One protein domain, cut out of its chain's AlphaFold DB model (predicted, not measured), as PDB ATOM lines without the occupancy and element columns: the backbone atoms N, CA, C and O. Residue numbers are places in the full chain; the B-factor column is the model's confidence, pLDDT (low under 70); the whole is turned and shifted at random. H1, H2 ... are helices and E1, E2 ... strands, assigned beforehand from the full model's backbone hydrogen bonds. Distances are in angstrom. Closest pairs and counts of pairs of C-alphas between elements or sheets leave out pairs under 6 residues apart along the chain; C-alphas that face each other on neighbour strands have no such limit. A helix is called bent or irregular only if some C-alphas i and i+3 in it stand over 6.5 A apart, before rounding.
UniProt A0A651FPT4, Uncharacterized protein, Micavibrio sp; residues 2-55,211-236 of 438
ATOM      1  N   TYR A   2     -28.033 -34.234  36.992       92.94
ATOM      2  CA  TYR A   2     -29.112 -33.228  37.146       92.94
ATOM      3  C   TYR A   2     -29.914 -32.884  35.869       92.94
ATOM      4  O   TYR A   2     -31.143 -32.892  35.886       92.94
ATOM      5  N   LYS A   3     -29.235 -32.600  34.744       96.19
ATOM      6  CA  LYS A   3     -29.898 -32.269  33.463       96.19
ATOM      7  C   LYS A   3     -30.779 -33.418  32.944       96.19
ATOM      8  O   LYS A   3     -31.815 -33.152  32.340       96.19
ATOM      9  N   THR A   4     -30.382 -34.664  33.199       96.38
ATOM     10  CA  THR A   4     -31.134 -35.874  32.840       96.38
ATOM     11  C   THR A   4     -32.440 -35.937  33.627       96.38
ATOM     12  O   THR A   4     -33.507 -35.923  33.018       96.38
ATOM     13  N   LEU A   5     -32.369 -35.852  34.963       95.38
ATOM     14  CA  LEU A   5     -33.552 -35.834  35.834       95.38
ATOM     15  C   LEU A   5     -34.464 -34.631  35.550       95.38
ATOM     16  O   LEU A   5     -35.684 -34.757  35.557       95.38
ATOM     17  N   LYS A   6     -33.897 -33.462  35.219       96.44
ATOM     18  CA  LYS A   6     -34.677 -32.286  34.795       96.44
ATOM     19  C   LYS A   6     -35.508 -32.587  33.549       96.44
ATOM     20  O   LYS A   6     -36.668 -32.188  33.483       96.44
ATOM     21  N   LYS A   7     -34.925 -33.261  32.552       95.12
ATOM     22  CA  LYS A   7     -35.624 -33.626  31.313       95.12
ATOM     23  C   LYS A   7     -36.701 -34.689  31.564       95.12
ATOM     24  O   LYS A   7     -37.765 -34.606  30.962       95.12
ATOM     25  N   GLN A   8     -36.422 -35.662  32.428       94.00
ATOM     26  CA  GLN A   8     -37.318 -36.783  32.729       94.00
ATOM     27  C   GLN A   8     -38.487 -36.376  33.639       94.00
ATOM     28  O   GLN A   8     -39.648 -36.617  33.315       94.00
ATOM     29  N   ASN A   9     -38.189 -35.720  34.760       95.56
ATOM     30  CA  ASN A   9     -39.126 -35.488  35.863       95.56
ATOM     31  C   ASN A   9     -39.485 -34.002  36.056       95.56
ATOM     32  O   ASN A   9     -40.401 -33.668  36.810       95.56
ATOM     33  N   GLY A  10     -38.793 -33.096  35.361       96.00
ATOM     34  CA  GLY A  10     -39.002 -31.651  35.429       96.00
ATOM     35  C   GLY A  10     -38.035 -30.920  36.366       96.00
ATOM     36  O   GLY A  10     -37.381 -31.502  37.230       96.00
ATOM     37  N   GLU A  11     -37.968 -29.595  36.203       96.88
ATOM     38  CA  GLU A  11     -37.053 -28.715  36.949       96.88
ATOM     39  C   GLU A  11     -37.230 -28.827  38.465       96.88
ATOM     40  O   GLU A  11     -36.258 -29.033  39.189       96.88
ATOM     41  N   LYS A  12     -38.479 -28.732  38.943       96.56
ATOM     42  CA  LYS A  12     -38.798 -28.778  40.376       96.56
ATOM     43  C   LYS A  12     -38.303 -30.074  41.023       96.56
ATOM     44  O   LYS A  12     -37.765 -30.033  42.127       96.56
ATOM     45  N   PHE A  13     -38.453 -31.205  40.332       96.69
ATOM     46  CA  PHE A  13     -37.986 -32.509  40.801       96.69
ATOM     47  C   PHE A  13     -36.460 -32.527  40.941       96.69
ATOM     48  O   PHE A  13     -35.937 -32.792  42.022       96.69
ATOM     49  N   ALA A  14     -35.746 -32.160  39.873       96.06
ATOM     50  CA  ALA A  14     -34.286 -32.169  39.852       96.06
ATOM     51  C   ALA A  14     -33.673 -31.185  40.865       96.06
ATOM     52  O   ALA A  14     -32.694 -31.519  41.533       96.06
ATOM     53  N   GLN A  15     -34.250 -29.984  41.009       95.12
ATOM     54  CA  GLN A  15     -33.836 -29.004  42.022       95.12
ATOM     55  C   GLN A  15     -34.055 -29.521  43.441       95.12
ATOM     56  O   GLN A  15     -33.177 -29.353  44.279       95.12
ATOM     57  N   THR A  16     -35.193 -30.168  43.706       94.62
ATOM     58  CA  THR A  16     -35.495 -30.727  45.032       94.62
ATOM     59  C   THR A  16     -34.432 -31.739  45.451       94.62
ATOM     60  O   THR A  16     -33.931 -31.649  46.566       94.62
ATOM     61  N   ILE A  17     -34.033 -32.645  44.552       91.75
ATOM     62  CA  ILE A  17     -32.969 -33.621  44.828       91.75
ATOM     63  C   ILE A  17     -31.631 -32.922  45.078       91.75
ATOM     64  O   ILE A  17     -31.006 -33.134  46.115       91.75
ATOM     65  N   ARG A  18     -31.212 -32.049  44.151       87.12
ATOM     66  CA  ARG A  18     -29.924 -31.344  44.226       87.12
ATOM     67  C   ARG A  18     -29.785 -30.518  45.507       87.12
ATOM     68  O   ARG A  18     -28.745 -30.552  46.150       87.12
ATOM     69  N   ASN A  19     -30.829 -29.774  45.864       83.88
ATOM     70  CA  ASN A  19     -30.806 -28.874  47.015       83.88
ATOM     71  C   ASN A  19     -30.890 -29.625  48.345       83.88
ATOM     72  O   ASN A  19     -30.451 -29.090  49.357       83.88
ATOM     73  N   PHE A  20     -31.475 -30.826  48.354       80.62
ATOM     74  CA  PHE A  20     -31.572 -31.632  49.561       80.62
ATOM     75  C   PHE A  20     -30.231 -32.285  49.905       80.62
ATOM     76  O   PHE A  20     -29.734 -32.103  51.012       80.62
ATOM     77  N   HIS A  21     -29.626 -33.010  48.957       73.19
ATOM     78  CA  HIS A  21     -28.310 -33.619  49.143       73.19
ATOM     79  C   HIS A  21     -27.671 -33.963  47.789       73.19
ATOM     80  O   HIS A  21     -28.149 -34.851  47.082       73.19
ATOM     81  N   ASN A  22     -26.562 -33.305  47.427       71.25
ATOM     82  CA  ASN A  22     -25.923 -33.508  46.116       71.25
ATOM     83  C   ASN A  22     -25.509 -34.966  45.865       71.25
ATOM     84  O   ASN A  22     -25.661 -35.425  44.738       71.25
ATOM     85  N   GLY A  23     -25.089 -35.702  46.903       73.38
ATOM     86  CA  GLY A  23     -24.700 -37.114  46.781       73.38
ATOM     87  C   GLY A  23     -25.813 -38.041  46.277       73.38
ATOM     88  O   GLY A  23     -25.521 -39.091  45.724       73.38
ATOM     89  N   ILE A  24     -27.092 -37.648  46.372       83.06
ATOM     90  CA  ILE A  24     -28.193 -38.426  45.773       83.06
ATOM     91  C   ILE A  24     -28.041 -38.501  44.244       83.06
ATOM     92  O   ILE A  24     -28.423 -39.493  43.630       83.06
ATOM     93  N   LEU A  25     -27.473 -37.466  43.612       85.38
ATOM     94  CA  LEU A  25     -27.217 -37.455  42.169       85.38
ATOM     95  C   LEU A  25     -26.098 -38.415  41.748       85.38
ATOM     96  O   LEU A  25     -25.964 -38.658  40.547       85.38
ATOM     97  N   ASP A  26     -25.331 -38.923  42.712       84.00
ATOM     98  CA  ASP A  26     -24.224 -39.855  42.514       84.00
ATOM     99  C   ASP A  26     -24.633 -41.311  42.811       84.00
ATOM    100  O   ASP A  26     -23.826 -42.220  42.630       84.00
ATOM    101  N   ILE A  27     -25.887 -41.555  43.227       85.19
ATOM    102  CA  ILE A  27     -26.434 -42.911  43.357       85.19
ATOM    103  C   ILE A  27     -26.366 -43.601  41.979       85.19
ATOM    104  O   ILE A  27     -26.836 -43.019  40.990       85.19
ATOM    105  N   PRO A  28     -25.814 -44.827  41.888       84.94
ATOM    106  CA  PRO A  28     -25.771 -45.581  40.639       84.94
ATOM    107  C   PRO A  28     -27.158 -45.717  40.000       84.94
ATOM    108  O   PRO A  28     -28.146 -45.968  40.687       84.94
ATOM    109  N   ASP A  29     -27.229 -45.516  38.682       90.25
ATOM    110  CA  ASP A  29     -28.451 -45.640  37.874       90.25
ATOM    111  C   ASP A  29     -29.657 -44.818  38.369       90.25
ATOM    112  O   ASP A  29     -30.811 -45.141  38.075       90.25
ATOM    113  N   ILE A  30     -29.430 -43.719  39.098       92.75
ATOM    114  CA  ILE A  30     -30.511 -42.908  39.679       92.75
ATOM    115  C   ILE A  30     -31.509 -42.367  38.639       92.75
ATOM    116  O   ILE A  30     -32.688 -42.189  38.946       92.75
ATOM    117  N   ASP A  31     -31.082 -42.139  37.394       94.38
ATOM    118  CA  ASP A  31     -31.969 -41.757  36.289       94.38
ATOM    119  C   ASP A  31     -32.845 -42.903  35.778       94.38
ATOM    120  O   ASP A  31     -33.924 -42.659  35.231       94.38
ATOM    121  N   VAL A  32     -32.405 -44.148  35.949       92.69
ATOM    122  CA  VAL A  32     -33.226 -45.336  35.702       92.69
ATOM    123  C   VAL A  32     -34.188 -45.520  36.869       92.69
ATOM    124  O   VAL A  32     -35.395 -45.576  36.644       92.69
ATOM    125  N   ILE A  33     -33.681 -45.501  38.107       92.00
ATOM    126  CA  ILE A  33     -34.474 -45.666  39.334       92.00
ATOM    127  C   ILE A  33     -35.635 -44.665  39.375       92.00
ATOM    128  O   ILE A  33     -36.764 -45.037  39.690       92.00
ATOM    129  N   LEU A  34     -35.388 -43.397  39.033       95.31
ATOM    130  CA  LEU A  34     -36.378 -42.321  39.148       95.31
ATOM    131  C   LEU A  34     -37.148 -42.021  37.861       95.31
ATOM    132  O   LEU A  34     -37.969 -41.096  37.843       95.31
ATOM    133  N   ARG A  35     -36.956 -42.809  36.798       95.12
ATOM    134  CA  ARG A  35     -37.591 -42.573  35.492       95.12
ATOM    135  C   ARG A  35     -39.111 -42.414  35.584       95.12
ATOM    136  O   ARG A  35     -39.680 -41.560  34.908       95.12
ATOM    137  N   HIS A  36     -39.755 -43.204  36.443       95.31
ATOM    138  CA  HIS A  36     -41.208 -43.220  36.633       95.31
ATOM    139  C   HIS A  36     -41.654 -42.640  37.985       95.31
ATOM    140  O   HIS A  36     -42.811 -42.786  38.375       95.31
ATOM    141  N   ALA A  37     -40.780 -41.901  38.675       95.00
ATOM    142  CA  ALA A  37     -41.054 -41.287  39.978       95.00
ATOM    143  C   ALA A  37     -42.021 -40.081  39.925       95.00
ATOM    144  O   ALA A  37     -42.354 -39.474  40.946       95.00
ATOM    145  N   GLY A  38     -42.485 -39.694  38.734       94.25
ATOM    146  CA  GLY A  38     -43.325 -38.516  38.536       94.25
ATOM    147  C   GLY A  38     -42.550 -37.207  38.698       94.25
ATOM    148  O   GLY A  38     -41.369 -37.137  38.380       94.25
ATOM    149  N   ARG A  39     -43.233 -36.141  39.142       94.06
ATOM    150  CA  ARG A  39     -42.700 -34.759  39.134       94.06
ATOM    151  C   ARG A  39     -42.414 -34.154  40.508       94.06
ATOM    152  O   ARG A  39     -41.953 -33.017  40.587       94.06
ATOM    153  N   ASP A  40     -42.698 -34.884  41.583       93.94
ATOM    154  CA  ASP A  40     -42.430 -34.433  42.951       93.94
ATOM    155  C   ASP A  40     -41.490 -35.404  43.660       93.94
ATOM    156  O   ASP A  40     -41.869 -36.541  43.938       93.94
ATOM    157  N   ALA A  41     -40.265 -34.945  43.922       93.88
ATOM    158  CA  ALA A  41     -39.225 -35.743  44.561       93.88
ATOM    159  C   ALA A  41     -39.333 -35.737  46.088       93.88
ATOM    160  O   ALA A  41     -38.754 -36.615  46.721       93.88
ATOM    161  N   LYS A  42     -40.050 -34.774  46.694       92.00
ATOM    162  CA  LYS A  42     -40.069 -34.605  48.156       92.00
ATOM    163  C   LYS A  42     -40.441 -35.886  48.912       92.00
ATOM    164  O   LYS A  42     -39.717 -36.211  49.851       92.00
ATOM    165  N   PRO A  43     -41.482 -36.645  48.509       91.56
ATOM    166  CA  PRO A  43     -41.839 -37.881  49.205       91.56
ATOM    167  C   PRO A  43     -40.732 -38.942  49.158       91.56
ATOM    168  O   PRO A  43     -40.648 -39.780  50.047       91.56
ATOM    169  N   LEU A  44     -39.877 -38.909  48.132       92.44
ATOM    170  CA  LEU A  44     -38.838 -39.911  47.900       92.44
ATOM    171  C   LEU A  44     -37.524 -39.606  48.613       92.44
ATOM    172  O   LEU A  44     -36.677 -40.488  48.685       92.44
ATOM    173  N   LEU A  45     -37.328 -38.395  49.141       87.69
ATOM    174  CA  LEU A  45     -36.058 -38.006  49.761       87.69
ATOM    175  C   LEU A  45     -35.609 -38.966  50.881       87.69
ATOM    176  O   LEU A  45     -34.443 -39.354  50.850       87.69
ATOM    177  N   PRO A  46     -36.479 -39.432  51.805       83.25
ATOM    178  CA  PRO A  46     -36.075 -40.411  52.818       83.25
ATOM    179  C   PRO A  46     -35.585 -41.727  52.202       83.25
ATOM    180  O   PRO A  46     -34.532 -42.235  52.575       83.25
ATOM    181  N   TYR A  47     -36.309 -42.239  51.202       85.50
ATOM    182  CA  TYR A  47     -35.931 -43.447  50.472       85.50
ATOM    183  C   TYR A  47     -34.583 -43.277  49.752       85.50
ATOM    184  O   TYR A  47     -33.695 -44.119  49.879       85.50
ATOM    185  N   LEU A  48     -34.380 -42.154  49.062       87.00
ATOM    186  CA  LEU A  48     -33.137 -41.856  48.351       87.00
ATOM    187  C   LEU A  48     -31.936 -41.720  49.291       87.00
ATOM    188  O   LEU A  48     -30.842 -42.156  48.943       87.00
ATOM    189  N   MET A  49     -32.130 -41.178  50.495       78.25
ATOM    190  CA  MET A  49     -31.068 -41.152  51.505       78.25
ATOM    191  C   MET A  49     -30.674 -42.549  51.968       78.25
ATOM    192  O   MET A  49     -29.508 -42.768  52.277       78.25
ATOM    193  N   THR A  50     -31.607 -43.502  51.981       76.62
ATOM    194  CA  THR A  50     -31.269 -44.886  52.335       76.62
ATOM    195  C   THR A  50     -30.472 -45.574  51.243       76.62
ATOM    196  O   THR A  50     -29.519 -46.268  51.568       76.62
ATOM    197  N   LEU A  51     -30.788 -45.297  49.973       78.88
ATOM    198  CA  LEU A  51     -29.986 -45.756  48.838       78.88
ATOM    199  C   LEU A  51     -28.568 -45.173  48.864       78.88
ATOM    200  O   LEU A  51     -27.603 -45.874  48.580       78.88
ATOM    201  N   LEU A  52     -28.441 -43.895  49.234       70.69
ATOM    202  CA  LEU A  52     -27.146 -43.237  49.389       70.69
ATOM    203  C   LEU A  52     -26.341 -43.810  50.567       70.69
ATOM    204  O   LEU A  52     -25.128 -43.964  50.462       70.69
ATOM    205  N   ALA A  53     -27.015 -44.122  51.676       64.56
ATOM    206  CA  ALA A  53     -26.405 -44.740  52.851       64.56
ATOM    207  C   ALA A  53     -26.015 -46.210  52.614       64.56
ATOM    208  O   ALA A  53     -25.100 -46.702  53.263       64.56
ATOM    209  N   SER A  54     -26.659 -46.905  51.669       61.69
ATOM    210  CA  SER A  54     -26.343 -48.292  51.295       61.69
ATOM    211  C   SER A  54     -25.152 -48.442  50.334       61.69
ATOM    212  O   SER A  54     -25.055 -49.445  49.638       61.69
ATOM    213  N   ASN A  55     -24.220 -47.486  50.314       46.12
ATOM    214  CA  ASN A  55     -22.926 -47.651  49.637       46.12
ATOM    215  C   ASN A  55     -21.884 -48.426  50.466       46.12
ATOM    216  O   ASN A  55     -20.762 -48.603  50.002       46.12
ATOM    217  N   GLY A 211     -36.427 -52.681  40.554       78.94
ATOM    218  CA  GLY A 211     -35.506 -51.648  41.051       78.94
ATOM    219  C   GLY A 211     -35.882 -50.202  40.708       78.94
ATOM    220  O   GLY A 211     -35.264 -49.277  41.228       78.94
ATOM    221  N   GLN A 212     -36.907 -49.976  39.883       89.69
ATOM    222  CA  GLN A 212     -37.379 -48.632  39.545       89.69
ATOM    223  C   GLN A 212     -38.506 -48.190  40.473       89.69
ATOM    224  O   GLN A 212     -39.430 -48.951  40.760       89.69
ATOM    225  N   VAL A 213     -38.466 -46.926  40.884       92.06
ATOM    226  CA  VAL A 213     -39.553 -46.267  41.600       92.06
ATOM    227  C   VAL A 213     -40.640 -45.887  40.600       92.06
ATOM    228  O   VAL A 213     -40.447 -45.037  39.727       92.06
ATOM    229  N   PHE A 214     -41.812 -46.490  40.761       94.25
ATOM    230  CA  PHE A 214     -42.988 -46.225  39.951       94.25
ATOM    231  C   PHE A 214     -44.028 -45.447  40.757       94.25
ATOM    232  O   PHE A 214     -44.576 -45.954  41.737       94.25
ATOM    233  N   LYS A 215     -44.313 -44.208  40.344       95.69
ATOM    234  CA  LYS A 215     -45.392 -43.402  40.914       95.69
ATOM    235  C   LYS A 215     -46.720 -43.787  40.277       95.69
ATOM    236  O   LYS A 215     -46.884 -43.681  39.062       95.69
ATOM    237  N   TYR A 216     -47.690 -44.132  41.111       93.94
ATOM    238  CA  TYR A 216     -49.035 -44.486  40.685       93.94
ATOM    239  C   TYR A 216     -50.083 -43.625  41.388       93.94
ATOM    240  O   TYR A 216     -49.860 -43.071  42.463       93.94
ATOM    241  N   HIS A 217     -51.238 -43.481  40.747       90.31
ATOM    242  CA  HIS A 217     -52.397 -42.774  41.301       90.31
ATOM    243  C   HIS A 217     -53.596 -43.703  41.522       90.31
ATOM    244  O   HIS A 217     -54.581 -43.305  42.142       90.31
ATOM    245  N   ARG A 218     -53.519 -44.929  41.001       89.31
ATOM    246  CA  ARG A 218     -54.514 -45.982  41.172       89.31
ATOM    247  C   ARG A 218     -53.811 -47.329  41.132       89.31
ATOM    248  O   ARG A 218     -52.948 -47.543  40.287       89.31
ATOM    249  N   GLU A 219     -54.205 -48.218  42.025       90.00
ATOM    250  CA  GLU A 219     -53.900 -49.643  41.958       90.00
ATOM    251  C   GLU A 219     -55.231 -50.384  41.806       90.00
ATOM    252  O   GLU A 219     -56.250 -49.972  42.371       90.00
ATOM    253  N   LYS A 220     -55.250 -51.403  40.948       85.19
ATOM    254  CA  LYS A 220     -56.369 -52.336  40.824       85.19
ATOM    255  C   LYS A 220     -55.851 -53.668  40.308       85.19
ATOM    256  O   LYS A 220     -55.183 -53.690  39.279       85.19
ATOM    257  N   ASN A 221     -56.208 -54.764  40.972       83.31
ATOM    258  CA  ASN A 221     -55.810 -56.119  40.578       83.31
ATOM    259  C   ASN A 221     -54.280 -56.276  40.421       83.31
ATOM    260  O   ASN A 221     -53.812 -56.993  39.540       83.31
ATOM    261  N   ASN A 222     -53.497 -55.609  41.281       83.44
ATOM    262  CA  ASN A 222     -52.034 -55.489  41.221       83.44
ATOM    263  C   ASN A 222     -51.489 -54.780  39.963       83.44
ATOM    264  O   ASN A 222     -50.294 -54.874  39.669       83.44
ATOM    265  N   ILE A 223     -52.335 -54.071  39.217       90.25
ATOM    266  CA  ILE A 223     -51.927 -53.188  38.124       90.25
ATOM    267  C   ILE A 223     -51.888 -51.770  38.683       90.25
ATOM    268  O   ILE A 223     -52.898 -51.234  39.150       90.25
ATOM    269  N   TYR A 224     -50.707 -51.162  38.644       93.44
ATOM    270  CA  TYR A 224     -50.472 -49.811  39.128       93.44
ATOM    271  C   TYR A 224     -50.478 -48.860  37.931       93.44
ATOM    272  O   TYR A 224     -49.707 -49.029  36.986       93.44
ATOM    273  N   TYR A 225     -51.345 -47.853  37.965       95.06
ATOM    274  CA  TYR A 225     -51.533 -46.890  36.881       95.06
ATOM    275  C   TYR A 225     -50.819 -45.581  37.221       95.06
ATOM    276  O   TYR A 225     -51.090 -44.953  38.250       95.06
ATOM    277  N   GLY A 226     -49.890 -45.179  36.357       94.94
ATOM    278  CA  GLY A 226     -49.093 -43.959  36.460       94.94
ATOM    279  C   GLY A 226     -49.408 -42.968  35.338       94.94
ATOM    280  O   GLY A 226     -50.364 -43.125  34.583       94.94
ATOM    281  N   ASP A 227     -48.597 -41.917  35.231       93.56
ATOM    282  CA  ASP A 227     -48.709 -40.949  34.134       93.56
ATOM    283  C   ASP A 227     -48.079 -41.535  32.863       93.56
ATOM    284  O   ASP A 227     -46.856 -41.656  32.765       93.56
ATOM    285  N   GLN A 228     -48.918 -41.905  31.891       95.81
ATOM    286  CA  GLN A 228     -48.511 -42.473  30.599       95.81
ATOM    287  C   GLN A 228     -47.635 -43.734  30.725       95.81
ATOM    288  O   GLN A 228     -46.783 -44.012  29.878       95.81
ATOM    289  N   ALA A 229     -47.854 -44.492  31.796       96.44
ATOM    290  CA  ALA A 229     -47.227 -45.771  32.073       96.44
ATOM    291  C   ALA A 229     -48.106 -46.572  33.046       96.44
ATOM    292  O   ALA A 229     -48.875 -45.993  33.815       96.44
ATOM    293  N   TRP A 230     -47.976 -47.891  33.036       96.94
ATOM    294  CA  TRP A 230     -48.623 -48.787  33.994       96.94
ATOM    295  C   TRP A 230     -47.696 -49.954  34.315       96.94
ATOM    296  O   TRP A 230     -46.654 -50.120  33.678       96.94
ATOM    297  N   THR A 231     -48.067 -50.768  35.292       93.19
ATOM    298  CA  THR A 231     -47.307 -51.968  35.633       93.19
ATOM    299  C   THR A 231     -48.150 -53.210  35.428       93.19
ATOM    300  O   THR A 231     -49.290 -53.256  35.874       93.19
ATOM    301  N   GLU A 232     -47.575 -54.249  34.850       83.94
ATOM    302  CA  GLU A 232     -48.221 -55.549  34.723       83.94
ATOM    303  C   GLU A 232     -47.161 -56.631  34.939       83.94
ATOM    304  O   GLU A 232     -46.058 -56.545  34.402       83.94
ATOM    305  N   ASN A 233     -47.464 -57.638  35.765       76.50
ATOM    306  CA  ASN A 233     -46.566 -58.772  36.021       76.50
ATOM    307  C   ASN A 233     -45.131 -58.364  36.428       76.50
ATOM    308  O   ASN A 233     -44.156 -58.881  35.880       76.50
ATOM    309  N   GLY A 234     -45.002 -57.390  37.338       74.19
ATOM    310  CA  GLY A 234     -43.707 -56.908  37.835       74.19
ATOM    311  C   GLY A 234     -42.897 -56.073  36.834       74.19
ATOM    312  O   GLY A 234     -41.733 -55.769  37.092       74.19
ATOM    313  N   ARG A 235     -43.480 -55.698  35.686       85.25
ATOM    314  CA  ARG A 235     -42.827 -54.890  34.647       85.25
ATOM    315  C   ARG A 235     -43.530 -53.557  34.459       85.25
ATOM    316  O   ARG A 235     -44.751 -53.478  34.537       85.25
ATOM    317  N   ILE A 236     -42.751 -52.520  34.164       93.94
ATOM    318  CA  ILE A 236     -43.274 -51.210  33.770       93.94
ATOM    319  C   ILE A 236     -43.485 -51.204  32.255       93.94
ATOM    320  O   ILE A 236     -42.562 -51.457  31.484       93.94
TER     321      ILE A 236
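AT A GLANCE: This is residues 2 to 55 and 211 to 236 of the 438 residues of an uncharacterized protein of Micavibrio sp (UniProt A0A651FPT4). Two lobes sit end to end: a small strand lobe, in which the hairpin E2 and E3 has E4 beside E3, and a helical lobe, in which H2 packs between H1 and H5. Strand E1 lies between the lobes, with H4 at its first residues. The 80 printed residues hold five named helices, then four named strands, a mixed class; the only sheet of named strands is E2 - E3, antiparallel. The whole is compact, with a radius of gyration of the C-alphas of 12.8 A and spans of 38 by 26 by 18 A.

IN THESE COORDINATES: E2 is residues 218 to 220 and E3 223 to 225; E4, residues 229 to 232, ends at C-alpha 232 (-48.221, -55.549, 34.723). E1 is residues 212 to 215. H1, residues 2 to 9, begins at C-alpha 2 (-29.112, -33.228, 37.146). H2 is residues 11 to 20, 14.1 A long; H3 22 to 26; H4 30 to 33. H5, residues 42 to 53, 17.6 A long, is irregular: C-alphas 43 and 46 are 7.3 A apart.

HOW THE PARTS SIT: In the hairpin, N 225 and O 218 are 2.8 A apart, within hydrogen-bond range. The closest C-alphas of E3 and E4, Tyr 224 and Thr 231, are 5.2 A apart. E1 and E4 are near each other. Ile 33 of H4 and Gln 212 of E1 have C-alphas 4.2 A apart, the closest pair. H2 touches H1, closest C-alphas Ala 14 and Lys 6, 5.1 A, at a steep tilt of 50 degrees, opposite ways. H5 touches H2 with residues 42 to 45 alone, closest C-alphas Lys 42 and Thr 16, 6.8 A. Every O i to N i+4 pair is within range in H1 and H2, 6 of 8 in H5, and 0 of 1 in H3, where 2 of 2 O i to N i+3 pairs are; H4 is too short for such a pair.

THE WHOLE: The C-alphas farthest apart, Asn 22 and Asn 221, are 37.9 A apart. Residues 56 to 210 are not printed; C-alphas 55 and 211 are 15.7 A apart across the cut. Of the links printed whole, none is long. Residues 53 to 55 have pLDDT under 70.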